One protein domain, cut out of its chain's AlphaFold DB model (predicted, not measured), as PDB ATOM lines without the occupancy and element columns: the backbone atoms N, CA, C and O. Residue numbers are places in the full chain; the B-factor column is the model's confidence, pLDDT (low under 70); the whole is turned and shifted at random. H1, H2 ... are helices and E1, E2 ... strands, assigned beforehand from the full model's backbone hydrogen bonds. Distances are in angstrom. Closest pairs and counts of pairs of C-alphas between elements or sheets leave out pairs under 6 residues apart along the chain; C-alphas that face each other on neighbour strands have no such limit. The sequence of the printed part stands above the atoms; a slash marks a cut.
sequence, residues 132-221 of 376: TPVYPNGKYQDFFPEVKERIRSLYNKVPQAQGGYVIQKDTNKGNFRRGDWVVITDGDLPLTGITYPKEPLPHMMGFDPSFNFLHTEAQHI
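This is residues 132 to 221 of the 376 residues of the protein "Type III effector AvrB4-1" of Legionella qingyii (UniProt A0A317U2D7). A twisted sheet of five antiparallel strands, E1, E5, E4, E3 and E2 side by side, has helix H1 packed on one of its faces and no named helix covering the other. The short helix H2 ends the printed part and meets the sheet only with its residues 220 to 221. The 90 printed residues hold two named helices and five named strands in the order E1, H1, E2, E3, E4, E5, H2; the class is mixed, helices and strands, with under half of the residues in named elements. The whole is compact, with a radius of gyration of the C-alphas of 13.9 A and spans of 39 by 32 by 26 A.

Begin at E1, residues 132 to 134, an edge strand antiparallel to E5, residues 211 to 214; look for N 132 and O 213, 2.9 A apart. Next along the printed part comes H1, residues 144 to 156, which is on the sheet at a height of 8.9 A over the sheet. It lies over none of the strands, but only just: 2 of its C-alphas fall on E4, residues 189 to 195, and 2 on E3, residues 181 to 186. The other edge strand is E2, residues 166 to 169. From E2 on, E2, E3, E4 and E5 form a meander, each strand the antiparallel neighbour of the one before, and each step is a hairpin. Between E2 and E3, N 168 and O 183 are 3.2 A apart; between E3 and E4, N 191 and O 184 are 2.8 A apart; between E4 and E5, N 214 and O 193 are 2.8 A apart. E1 and E2 are apart. H2, residues 218 to 221, only grazes the sheet; its closest C-alphas to E4 are those of His 220 and Leu 189, 7.2 A apart. In H1, 8 of 9 pairs of O i and N i+4 are within hydrogen-bond range; H2 is too short for such a pair, and its one O i to N i+3 pair is within range.

Find C-alpha 132 at (34.235, -10.031, -24.469), where E1 begins, 6.3 A long. At C-alpha 144, (29.909, -15.916, -35.879), H1 sets off and runs 18.8 A. E2 measures 9.4 A, E3 16.6 A, E4 18.5 A and E5 9.7 A. H2, 5.4 A long, ends at C-alpha 221, (43.900, 4.436, -24.519).

The C-alphas of Gln 162 and His 203 are the two farthest apart, at 40.7 A. The printed part has no cut. The links E2 to E3 and E4 to E5 are long; the second is residues 196 to 210. Look at the B-factor column: the mean pLDDT of the printed part is 73.8, and residues 155 to 180 and 197 to 209 are under 70.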
ATOM      1  N   THR A 132      35.499  -9.673 -23.812       88.94
ATOM      2  CA  THR A 132      34.235 -10.031 -24.469       88.94
ATOM      3  C   THR A 132      34.261 -11.506 -24.856       88.94
ATOM      4  O   THR A 132      34.947 -11.850 -25.821       88.94
ATOM      5  N   PRO A 133      33.501 -12.377 -24.170       87.25
ATOM      6  CA  PRO A 133      33.300 -13.739 -24.637       87.25
ATOM      7  C   PRO A 133      32.408 -13.754 -25.881       87.25
ATOM      8  O   PRO A 133      31.391 -13.052 -25.948       87.25
ATOM      9  N   VAL A 134      32.788 -14.566 -26.868       87.38
ATOM     10  CA  VAL A 134      32.045 -14.732 -28.120       87.38
ATOM     11  C   VAL A 134      31.510 -16.157 -28.220       87.38
ATOM     12  O   VAL A 134      32.258 -17.137 -28.289       87.38
ATOM     13  N   TYR A 135      30.181 -16.258 -28.233       83.19
ATOM     14  CA  TYR A 135      29.451 -17.523 -28.256       83.19
ATOM     15  C   TYR A 135      28.830 -17.781 -29.631       83.19
ATOM     16  O   TYR A 135      28.273 -16.843 -30.210       83.19
ATOM     17  N   PRO A 136      28.834 -19.039 -30.111       81.75
ATOM     18  CA  PRO A 136      28.204 -19.405 -31.380       81.75
ATOM     19  C   PRO A 136      26.699 -19.117 -31.409       81.75
ATOM     20  O   PRO A 136      26.192 -18.647 -32.418       81.75
ATOM     21  N   ASN A 137      26.009 -19.332 -30.285       84.38
ATOM     22  CA  ASN A 137      24.553 -19.185 -30.161       84.38
ATOM     23  C   ASN A 137      24.169 -17.934 -29.347       84.38
ATOM     24  O   ASN A 137      23.201 -17.946 -28.591       84.38
ATOM     25  N   GLY A 138      24.998 -16.886 -29.401       85.69
ATOM     26  CA  GLY A 138      24.795 -15.648 -28.645       85.69
ATOM     27  C   GLY A 138      24.364 -14.467 -29.515       85.69
ATOM     28  O   GLY A 138      24.002 -14.609 -30.677       85.69
ATOM     29  N   LYS A 139      24.519 -13.253 -28.971       87.69
ATOM     30  CA  LYS A 139      24.272 -11.969 -29.667       87.69
ATOM     31  C   LYS A 139      25.059 -11.756 -30.972       87.69
ATOM     32  O   LYS A 139      24.829 -10.766 -31.648       87.69
ATOM     33  N   TYR A 140      26.018 -12.625 -31.277       90.25
ATOM     34  CA  TYR A 140      26.909 -12.534 -32.436       90.25
ATOM     35  C   TYR A 140      26.670 -13.655 -33.458       90.25
ATOM     36  O   TYR A 140      27.442 -13.790 -34.402       90.25
ATOM     37  N   GLN A 141      25.634 -14.478 -33.263       89.75
ATOM     38  CA  GLN A 141      25.412 -15.703 -34.038       89.75
ATOM     39  C   GLN A 141      25.322 -15.469 -35.555       89.75
ATOM     40  O   GLN A 141      25.780 -16.319 -36.313       89.75
ATOM     41  N   ASP A 142      24.795 -14.321 -36.001       90.19
ATOM     42  CA  ASP A 142      24.537 -14.069 -37.429       90.19
ATOM     43  C   ASP A 142      25.823 -14.026 -38.270       90.19
ATOM     44  O   ASP A 142      25.805 -14.391 -39.440       90.19
ATOM     45  N   PHE A 143      26.940 -13.612 -37.670       90.81
ATOM     46  CA  PHE A 143      28.243 -13.488 -38.337       90.81
ATOM     47  C   PHE A 143      29.336 -14.334 -37.670       90.81
ATOM     48  O   PHE A 143      30.498 -14.329 -38.079       90.81
ATOM     49  N   PHE A 144      28.976 -15.102 -36.641       89.62
ATOM     50  CA  PHE A 144      29.909 -15.916 -35.879       89.62
ATOM     51  C   PHE A 144      30.722 -16.916 -36.731       89.62
ATOM     52  O   PHE A 144      31.935 -17.001 -36.510       89.62
ATOM     53  N   PRO A 145      30.135 -17.674 -37.688       87.88
ATOM     54  CA  PRO A 145      30.892 -18.657 -38.468       87.88
ATOM     55  C   PRO A 145      32.061 -18.041 -39.245       87.88
ATOM     56  O   PRO A 145      33.161 -18.594 -39.249       87.88
ATOM     57  N   GLU A 146      31.842 -16.873 -39.848       89.25
ATOM     58  CA  GLU A 146      32.851 -16.167 -40.638       89.25
ATOM     59  C   GLU A 146      33.971 -15.615 -39.747       89.25
ATOM     60  O   GLU A 146      35.155 -15.851 -40.001       89.25
ATOM     61  N   VAL A 147      33.599 -14.975 -38.631       88.88
ATOM     62  CA  VAL A 147      34.549 -14.477 -37.626       88.88
ATOM     63  C   VAL A 147      35.418 -15.616 -37.086       88.88
ATOM     64  O   VAL A 147      36.639 -15.475 -36.992       88.88
ATOM     65  N   LYS A 148      34.816 -16.771 -36.776       85.06
ATOM     66  CA  LYS A 148      35.533 -17.951 -36.279       85.06
ATOM     67  C   LYS A 148      36.572 -18.458 -37.279       85.06
ATOM     68  O   LYS A 148      37.699 -18.743 -36.873       85.06
ATOM     69  N   GLU A 149      36.228 -18.578 -38.560       83.75
ATOM     70  CA  GLU A 149      37.181 -19.046 -39.575       83.75
ATOM     71  C   GLU A 149      38.314 -18.045 -39.811       83.75
ATOM     72  O   GLU A 149      39.475 -18.449 -39.921       83.75
ATOM     73  N   ARG A 150      38.025 -16.737 -39.803       85.38
ATOM     74  CA  ARG A 150      39.069 -15.710 -39.923       85.38
ATOM     75  C   ARG A 150      40.032 -15.748 -38.749       85.38
ATOM     76  O   ARG A 150      41.238 -15.840 -38.973       85.38
ATOM     77  N   ILE A 151      39.519 -15.799 -37.525       81.44
ATOM     78  CA  ILE A 151      40.329 -15.966 -36.316       81.44
ATOM     79  C   ILE A 151      41.175 -17.246 -36.403       81.44
ATOM     80  O   ILE A 151      42.388 -17.195 -36.202       81.44
ATOM     81  N   ARG A 152      40.584 -18.380 -36.813       77.31
ATOM     82  CA  ARG A 152      41.319 -19.637 -37.045       77.31
ATOM     83  C   ARG A 152      42.467 -19.457 -38.043       77.31
ATOM     84  O   ARG A 152      43.559 -19.978 -37.821       77.31
ATOM     85  N   SER A 153      42.242 -18.703 -39.120       77.88
ATOM     86  CA  SER A 153      43.260 -18.424 -40.137       77.88
ATOM     87  C   SER A 153      44.428 -17.588 -39.601       77.88
ATOM     88  O   SER A 153      45.575 -17.859 -39.961       77.88
ATOM     89  N   LEU A 154      44.174 -16.625 -38.702       72.44
ATOM     90  CA  LEU A 154      45.220 -15.804 -38.082       72.44
ATOM     91  C   LEU A 154      46.203 -16.661 -37.287       72.44
ATOM     92  O   LEU A 154      47.414 -16.464 -37.374       72.44
ATOM     93  N   TYR A 155      45.703 -17.665 -36.568       69.00
ATOM     94  CA  TYR A 155      46.555 -18.558 -35.783       69.00
ATOM     95  C   TYR A 155      47.426 -19.481 -36.625       69.00
ATOM     96  O   TYR A 155      48.466 -19.928 -36.142       69.00
ATOM     97  N   ASN A 156      47.059 -19.740 -37.876       67.31
ATOM     98  CA  ASN A 156      47.882 -20.542 -38.780       67.31
ATOM     99  C   ASN A 156      49.005 -19.721 -39.436       67.31
ATOM    100  O   ASN A 156      49.941 -20.299 -39.985       67.31
ATOM    101  N   LYS A 157      48.960 -18.383 -39.360       66.12
ATOM    102  CA  LYS A 157      50.019 -17.515 -39.894       66.12
ATOM    103  C   LYS A 157      51.223 -17.494 -38.955       66.12
ATOM    104  O   LYS A 157      51.068 -17.370 -37.740       66.12
ATOM    105  N   VAL A 158      52.434 -17.599 -39.497       64.44
ATOM    106  CA  VAL A 158      53.664 -17.337 -38.731       64.44
ATOM    107  C   VAL A 158      53.685 -15.847 -38.376       64.44
ATOM    108  O   VAL A 158      53.443 -15.040 -39.275       64.44
ATOM    109  N   PRO A 159      53.950 -15.455 -37.113       60.47
ATOM    110  CA  PRO A 159      54.143 -14.052 -36.772       60.47
ATOM    111  C   PRO A 159      55.224 -13.437 -37.663       60.47
ATOM    112  O   PRO A 159      56.365 -13.893 -37.658       60.47
ATOM    113  N   GLN A 160      54.870 -12.420 -38.441       57.53
ATOM    114  CA  GLN A 160      55.834 -11.620 -39.186       57.53
ATOM    115  C   GLN A 160      55.794 -10.200 -38.634       57.53
ATOM    116  O   GLN A 160      54.721  -9.650 -38.427       57.53
ATOM    117  N   ALA A 161      56.966  -9.611 -38.390       54.91
ATOM    118  CA  ALA A 161      57.093  -8.240 -37.889       54.91
ATOM    119  C   ALA A 161      56.795  -7.165 -38.959       54.91
ATOM    120  O   ALA A 161      56.911  -5.971 -38.690       54.91
ATOM    121  N   GLN A 162      56.464  -7.562 -40.191       47.94
ATOM    122  CA  GLN A 162      56.248  -6.643 -41.306       47.94
ATOM    123  C   GLN A 162      54.756  -6.309 -41.428       47.94
ATOM    124  O   GLN A 162      53.948  -7.201 -41.665       47.94
ATOM    125  N   GLY A 163      54.404  -5.027 -41.262       50.47
ATOM    126  CA  GLY A 163      53.023  -4.526 -41.400       50.47
ATOM    127  C   GLY A 163      52.540  -3.586 -40.290       50.47
ATOM    128  O   GLY A 163      51.388  -3.167 -40.311       50.47
ATOM    129  N   GLY A 164      53.389  -3.237 -39.315       56.59
ATOM    130  CA  GLY A 164      52.998  -2.343 -38.215       56.59
ATOM    131  C   GLY A 164      52.203  -3.031 -37.105       56.59
ATOM    132  O   GLY A 164      51.609  -2.346 -36.282       56.59
ATOM    133  N   TYR A 165      52.209  -4.366 -37.058       61.78
ATOM    134  CA  TYR A 165      51.671  -5.128 -35.938       61.78
ATOM    135  C   TYR A 165      52.446  -6.423 -35.686       61.78
ATOM    136  O   TYR A 165      53.092  -6.952 -36.591       61.78
ATOM    137  N   VAL A 166      52.398  -6.940 -34.455       63.78
ATOM    138  CA  VAL A 166      53.004  -8.232 -34.094       63.78
ATOM    139  C   VAL A 166      51.954  -9.119 -33.440       63.78
ATOM    140  O   VAL A 166      51.337  -8.733 -32.455       63.78
ATOM    141  N   ILE A 167      51.780 -10.327 -33.984       66.81
ATOM    142  CA  ILE A 167      50.999 -11.407 -33.371       66.81
ATOM    143  C   ILE A 167      51.930 -12.156 -32.416       66.81
ATOM    144  O   ILE A 167      52.723 -12.993 -32.849       66.81
ATOM    145  N   GLN A 168      51.856 -11.873 -31.118       65.75
ATOM    146  CA  GLN A 168      52.592 -12.662 -30.127       65.75
ATOM    147  C   GLN A 168      51.784 -13.905 -29.762       65.75
ATOM    148  O   GLN A 168      50.642 -13.780 -29.334       65.75
ATOM    149  N   LYS A 169      52.364 -15.094 -29.962       66.75
ATOM    150  CA  LYS A 169      51.748 -16.379 -29.612       66.75
ATOM    151  C   LYS A 169      52.444 -16.976 -28.401       66.75
ATOM    152  O   LYS A 169      53.647 -17.224 -28.455       66.75
ATOM    153  N   ASP A 170      51.681 -17.315 -27.375       62.31
ATOM    154  CA  ASP A 170      52.163 -18.167 -26.287       62.31
ATOM    155  C   ASP A 170      51.934 -19.644 -26.649       62.31
ATOM    156  O   ASP A 170      51.029 -20.306 -26.148       62.31
ATOM    157  N   THR A 171      52.689 -20.155 -27.631       53.59
ATOM    158  CA  THR A 171      52.526 -21.531 -28.130       53.59
ATOM    159  C   THR A 171      53.743 -22.376 -27.792       53.59
ATOM    160  O   THR A 171      54.686 -22.468 -28.574       53.59
ATOM    161  N   ASN A 172      53.696 -23.093 -26.670       47.69
ATOM    162  CA  ASN A 172      54.738 -24.067 -26.331       47.69
ATOM    163  C   ASN A 172      54.805 -25.269 -27.306       47.69
ATOM    164  O   ASN A 172      55.758 -26.044 -27.238       47.69
ATOM    165  N   LYS A 173      53.816 -25.483 -28.199       47.56
ATOM    166  CA  LYS A 173      53.757 -26.662 -29.093       47.56
ATOM    167  C   LYS A 173      52.959 -26.448 -30.392       47.56
ATOM    168  O   LYS A 173      51.899 -27.050 -30.509       47.56
ATOM    169  N   GLY A 174      53.464 -25.667 -31.355       44.28
ATOM    170  CA  GLY A 174      53.216 -25.756 -32.821       44.28
ATOM    171  C   GLY A 174      51.783 -25.762 -33.407       44.28
ATOM    172  O   GLY A 174      51.637 -25.539 -34.600       44.28
ATOM    173  N   ASN A 175      50.745 -25.976 -32.602       52.69
ATOM    174  CA  ASN A 175      49.330 -26.053 -32.934       52.69
ATOM    175  C   ASN A 175      48.579 -25.252 -31.878       52.69
ATOM    176  O   ASN A 175      48.843 -25.425 -30.687       52.69
ATOM    177  N   PHE A 176      47.629 -24.437 -32.323       58.09
ATOM    178  CA  PHE A 176      46.817 -23.602 -31.454       58.09
ATOM    179  C   PHE A 176      45.849 -24.449 -30.606       58.09
ATOM    180  O   PHE A 176      45.121 -25.292 -31.140       58.09
ATOM    181  N   ARG A 177      45.874 -24.279 -29.282       61.78
ATOM    182  CA  ARG A 177      45.123 -25.070 -28.293       61.78
ATOM    183  C   ARG A 177      44.322 -24.170 -27.358       61.78
ATOM    184  O   ARG A 177      44.592 -22.987 -27.196       61.78
ATOM    185  N   ARG A 178      43.341 -24.767 -26.677       64.62
ATOM    186  CA  ARG A 178      42.707 -24.141 -25.512       64.62
ATOM    187  C   ARG A 178      43.785 -23.729 -24.497       64.62
ATOM    188  O   ARG A 178      44.612 -24.554 -24.110       64.62
ATOM    189  N   GLY A 179      43.738 -22.479 -24.057       64.19
ATOM    190  CA  GLY A 179      44.724 -21.821 -23.200       64.19
ATOM    191  C   GLY A 179      45.656 -20.867 -23.947       64.19
ATOM    192  O   GLY A 179      46.271 -20.026 -23.297       64.19
ATOM    193  N   ASP A 180      45.726 -20.956 -25.275       69.62
ATOM    194  CA  ASP A 180      46.567 -20.070 -26.070       69.62
ATOM    195  C   ASP A 180      45.920 -18.686 -26.219       69.62
ATOM    196  O   ASP A 180      44.689 -18.522 -26.245       69.62
ATOM    197  N   TRP A 181      46.783 -17.685 -26.364       74.81
ATOM    198  CA  TRP A 181      46.398 -16.312 -26.622       74.81
ATOM    199  C   TRP A 181      47.266 -15.692 -27.709       74.81
ATOM    200  O   TRP A 181      48.429 -16.054 -27.905       74.81
ATOM    201  N   VAL A 182      46.657 -14.758 -28.428       78.25
ATOM    202  CA  VAL A 182      47.318 -13.839 -29.345       78.25
ATOM    203  C   VAL A 182      47.087 -12.433 -28.841       78.25
ATOM    204  O   VAL A 182      45.954 -12.105 -28.516       78.25
ATOM    205  N   VAL A 183      48.118 -11.597 -28.813       83.62
ATOM    206  CA  VAL A 183      47.947 -10.139 -28.713       83.62
ATOM    207  C   VAL A 183      48.384  -9.501 -30.009       83.62
ATOM    208  O   VAL A 183      49.410  -9.876 -30.579       83.62
ATOM    209  N   ILE A 184      47.573  -8.546 -30.451       86.75
ATOM    210  CA  ILE A 184      47.894  -7.614 -31.518       86.75
ATOM    211  C   ILE A 184      48.623  -6.447 -30.856       86.75
ATOM    212  O   ILE A 184      48.108  -5.838 -29.922       86.75
ATOM    213  N   THR A 185      49.833  -6.142 -31.307       87.81
ATOM    214  CA  THR A 185      50.540  -4.909 -30.926       87.81
ATOM    215  C   THR A 185      50.721  -4.025 -32.141       87.81
ATOM    216  O   THR A 185      50.619  -4.518 -33.253       87.81
ATOM    217  N   ASP A 186      51.051  -2.754 -31.951       87.50
ATOM    218  CA  ASP A 186      51.582  -1.885 -32.998       87.50
ATOM    219  C   ASP A 186      52.808  -1.143 -32.460       87.50
ATOM    220  O   ASP A 186      52.707  -0.201 -31.667       87.50
ATOM    221  N   GLY A 187      53.987  -1.639 -32.842       85.94
ATOM    222  CA  GLY A 187      55.236  -1.306 -32.169       85.94
ATOM    223  C   GLY A 187      55.201  -1.782 -30.715       85.94
ATOM    224  O   GLY A 187      55.020  -2.970 -30.445       85.94
ATOM    225  N   ASP A 188      55.360  -0.839 -29.790       85.94
ATOM    226  CA  ASP A 188      55.344  -1.044 -28.340       85.94
ATOM    227  C   ASP A 188      53.954  -0.828 -27.706       85.94
ATOM    228  O   ASP A 188      53.821  -0.857 -26.485       85.94
ATOM    229  N   LEU A 189      52.923  -0.570 -28.514       90.31
ATOM    230  CA  LEU A 189      51.552  -0.368 -28.052       90.31
ATOM    231  C   LEU A 189      50.780  -1.695 -28.112       90.31
ATOM    232  O   LEU A 189      50.439  -2.130 -29.216       90.31
ATOM    233  N   PRO A 190      50.497  -2.358 -26.975       90.56
ATOM    234  CA  PRO A 190      49.625  -3.523 -26.967       90.56
ATOM    235  C   PRO A 190      48.170  -3.092 -27.182       90.56
ATOM    236  O   PRO A 190      47.716  -2.091 -26.625       90.56
ATOM    237  N   LEU A 191      47.458  -3.850 -28.011       92.38
ATOM    238  CA  LEU A 191      46.062  -3.628 -28.365       92.38
ATOM    239  C   LEU A 191      45.219  -4.844 -27.941       92.38
ATOM    240  O   LEU A 191      45.484  -5.474 -26.916       92.38
ATOM    241  N   THR A 192      44.180  -5.178 -28.705       91.62
ATOM    242  CA  THR A 192      43.304  -6.314 -28.416       91.62
ATOM    243  C   THR A 192      44.055  -7.641 -28.538       91.62
ATOM    244  O   THR A 192      44.822  -7.866 -29.477       91.62
ATOM    245  N   GLY A 193      43.781  -8.556 -27.616       88.56
ATOM    246  CA  GLY A 193      44.122  -9.962 -27.738       88.56
ATOM    247  C   GLY A 193      42.925 -10.862 -28.029       88.56
ATOM    248  O   GLY A 193      41.772 -10.493 -27.831       88.56
ATOM    249  N   ILE A 194      43.203 -12.080 -28.477       87.25
ATOM    250  CA  ILE A 194      42.218 -13.135 -28.700       87.25
ATOM    251  C   ILE A 194      42.674 -14.362 -27.914       87.25
ATOM    252  O   ILE A 194      43.817 -14.796 -28.056       87.25
ATOM    253  N   THR A 195      41.803 -14.921 -27.073       81.31
ATOM    254  CA  THR A 195      42.100 -16.129 -26.285       81.31
ATOM    255  C   THR A 195      41.116 -17.236 -26.567       81.31
ATOM    256  O   THR A 195      39.933 -16.986 -26.796       81.31
ATOM    257  N   TYR A 196      41.594 -18.475 -26.504       73.81
ATOM    258  CA  TYR A 196      40.728 -19.647 -26.462       73.81
ATOM    259  C   TYR A 196      40.747 -20.180 -25.035       73.81
ATOM    260  O   TYR A 196      41.797 -20.633 -24.586       73.81
ATOM    261  N   PRO A 197      39.642 -20.111 -24.279       64.00
ATOM    262  CA  PRO A 197      39.668 -20.469 -22.866       64.00
ATOM    263  C   PRO A 197      40.080 -21.935 -22.654       64.00
ATOM    264  O   PRO A 197      39.607 -22.839 -23.348       64.00
ATOM    265  N   LYS A 198      40.996 -22.159 -21.697       58.12
ATOM    266  CA  LYS A 198      41.595 -23.470 -21.382       58.12
ATOM    267  C   LYS A 198      40.546 -24.495 -20.939       58.12
ATOM    268  O   LYS A 198      40.548 -25.630 -21.408       58.12
ATOM    269  N   GLU A 199      39.622 -24.052 -20.099       57.41
ATOM    270  CA  GLU A 199      38.454 -24.784 -19.615       57.41
ATOM    271  C   GLU A 199      37.250 -23.830 -19.687       57.41
ATOM    272  O   GLU A 199      37.428 -22.631 -19.443       57.41
ATOM    273  N   PRO A 200      36.041 -24.299 -20.047       52.66
ATOM    274  CA  PRO A 200      34.852 -23.483 -19.841       52.66
ATOM    275  C   PRO A 200      34.740 -23.217 -18.333       52.66
ATOM    276  O   PRO A 200      34.881 -24.147 -17.537       52.66
ATOM    277  N   LEU A 201      34.533 -21.960 -17.917       50.66
ATOM    278  CA  LEU A 201      34.328 -21.665 -16.494       50.66
ATOM    279  C   LEU A 201      33.148 -22.512 -15.970       50.66
ATOM    280  O   LEU A 201      32.240 -22.810 -16.744       50.66
ATOM    281  N   PRO A 202      33.104 -22.901 -14.683       49.03
ATOM    282  CA  PRO A 202      32.047 -23.781 -14.172       49.03
ATOM    283  C   PRO A 202      30.617 -23.265 -14.417       49.03
ATOM    284  O   PRO A 202      29.735 -24.043 -14.760       49.03
ATOM    285  N   HIS A 203      30.399 -21.945 -14.350       53.50
ATOM    286  CA  HIS A 203      29.119 -21.292 -14.687       53.50
ATOM    287  C   HIS A 203      28.860 -21.165 -16.205       53.50
ATOM    288  O   HIS A 203      27.857 -20.602 -16.627       53.50
ATOM    289  N   MET A 204      29.790 -21.657 -17.021       47.34
ATOM    290  CA  MET A 204      29.773 -21.686 -18.484       47.34
ATOM    291  C   MET A 204      29.770 -23.126 -19.024       47.34
ATOM    292  O   MET A 204      29.866 -23.328 -20.232       47.34
ATOM    293  N   MET A 205      29.640 -24.150 -18.166       44.88
ATOM    294  CA  MET A 205      29.371 -25.515 -18.627       44.88
ATOM    295  C   MET A 205      28.032 -25.529 -19.391       44.88
ATOM    296  O   MET A 205      26.981 -25.302 -18.805       44.88
ATOM    297  N   GLY A 206      28.082 -25.738 -20.713       48.03
ATOM    298  CA  GLY A 206      26.929 -25.663 -21.631       48.03
ATOM    299  C   GLY A 206      27.000 -24.512 -22.646       48.03
ATOM    300  O   GLY A 206      26.421 -24.607 -23.726       48.03
ATOM    301  N   PHE A 207      27.794 -23.479 -22.358       46.53
ATOM    302  CA  PHE A 207      28.109 -22.381 -23.270       46.53
ATOM    303  C   PHE A 207      29.612 -22.420 -23.536       46.53
ATOM    304  O   PHE A 207      30.390 -21.910 -22.745       46.53
ATOM    305  N   ASP A 208      30.040 -23.067 -24.618       53.12
ATOM    306  CA  ASP A 208      31.455 -23.156 -25.002       53.12
ATOM    307  C   ASP A 208      31.841 -21.890 -25.801       53.12
ATOM    308  O   ASP A 208      31.614 -21.862 -27.020       53.12
ATOM    309  N   PRO A 209      32.331 -20.791 -25.168       59.78
ATOM    310  CA  PRO A 209      32.781 -19.627 -25.921       59.78
ATOM    311  C   PRO A 209      33.901 -20.096 -26.836       59.78
ATOM    312  O   PRO A 209      34.888 -20.692 -26.399       59.78
ATOM    313  N   SER A 210      33.754 -19.838 -28.127       71.12
ATOM    314  CA  SER A 210      34.781 -20.289 -29.058       71.12
ATOM    315  C   SER A 210      36.053 -19.463 -28.923       71.12
ATOM    316  O   SER A 210      37.118 -19.977 -29.236       71.12
ATOM    317  N   PHE A 211      35.950 -18.218 -28.447       81.75
ATOM    318  CA  PHE A 211      37.075 -17.349 -28.105       81.75
ATOM    319  C   PHE A 211      36.612 -16.162 -27.243       81.75
ATOM    320  O   PHE A 211      35.417 -15.864 -27.163       81.75
ATOM    321  N   ASN A 212      37.567 -15.465 -26.628       86.81
ATOM    322  CA  ASN A 212      37.359 -14.164 -25.999       86.81
ATOM    323  C   ASN A 212      38.222 -13.110 -26.685       86.81
ATOM    324  O   ASN A 212      39.380 -13.378 -26.998       86.81
ATOM    325  N   PHE A 213      37.696 -11.898 -26.815       90.56
ATOM    326  CA  PHE A 213      38.542 -10.722 -26.994       90.56
ATOM    327  C   PHE A 213      39.027 -10.242 -25.629       90.56
ATOM    328  O   PHE A 213      38.210 -10.043 -24.731       90.56
ATOM    329  N   LEU A 214      40.336 -10.063 -25.482       90.12
ATOM    330  CA  LEU A 214      40.956  -9.295 -24.407       90.12
ATOM    331  C   LEU A 214      41.096  -7.868 -24.912       90.12
ATOM    332  O   LEU A 214      41.828  -7.632 -25.868       90.12
ATOM    333  N   HIS A 215      40.389  -6.918 -24.323       92.06
ATOM    334  CA  HIS A 215      40.474  -5.540 -24.793       92.06
ATOM    335  C   HIS A 215      41.778  -4.890 -24.350       92.06
ATOM    336  O   HIS A 215      42.337  -5.241 -23.311       92.06
ATOM    337  N   THR A 216      42.215  -3.906 -25.134       93.00
ATOM    338  CA  THR A 216      43.340  -3.024 -24.806       93.00
ATOM    339  C   THR A 216      43.193  -2.495 -23.382       93.00
ATOM    340  O   THR A 216      42.100  -2.074 -22.994       93.00
ATOM    341  N   GLU A 217      44.260  -2.508 -22.588       92.50
ATOM    342  CA  GLU A 217      44.208  -1.995 -21.216       92.50
ATOM    343  C   GLU A 217      43.871  -0.500 -21.217       92.50
ATOM    344  O   GLU A 217      44.330   0.244 -22.090       92.50
ATOM    345  N   ALA A 218      43.090  -0.035 -20.235       93.56
ATOM    346  CA  ALA A 218      42.628   1.356 -20.217       93.56
ATOM    347  C   ALA A 218      43.804   2.346 -20.217       93.56
ATOM    348  O   ALA A 218      43.736   3.410 -20.833       93.56
ATOM    349  N   GLN A 219      44.928   1.932 -19.625       92.88
ATOM    350  CA  GLN A 219      46.134   2.737 -19.561       92.88
ATOM    351  C   GLN A 219      46.783   3.073 -20.905       92.88
ATOM    352  O   GLN A 219      47.521   4.052 -21.012       92.88
ATOM    353  N   HIS A 220      46.482   2.291 -21.939       94.06
ATOM    354  CA  HIS A 220      47.009   2.493 -23.282       94.06
ATOM    355  C   HIS A 220      46.098   3.360 -24.161       94.06
ATOM    356  O   HIS A 220      46.542   3.815 -25.216       94.06
ATOM    357  N   ILE A 221      44.861   3.647 -23.733       95.56
ATOM    358  CA  ILE A 221      43.900   4.436 -24.519       95.56
ATOM    359  C   ILE A 221      44.446   5.842 -24.834       95.56
ATOM    360  O   ILE A 221      44.373   6.245 -25.997       95.56
TER     361      ILE A 221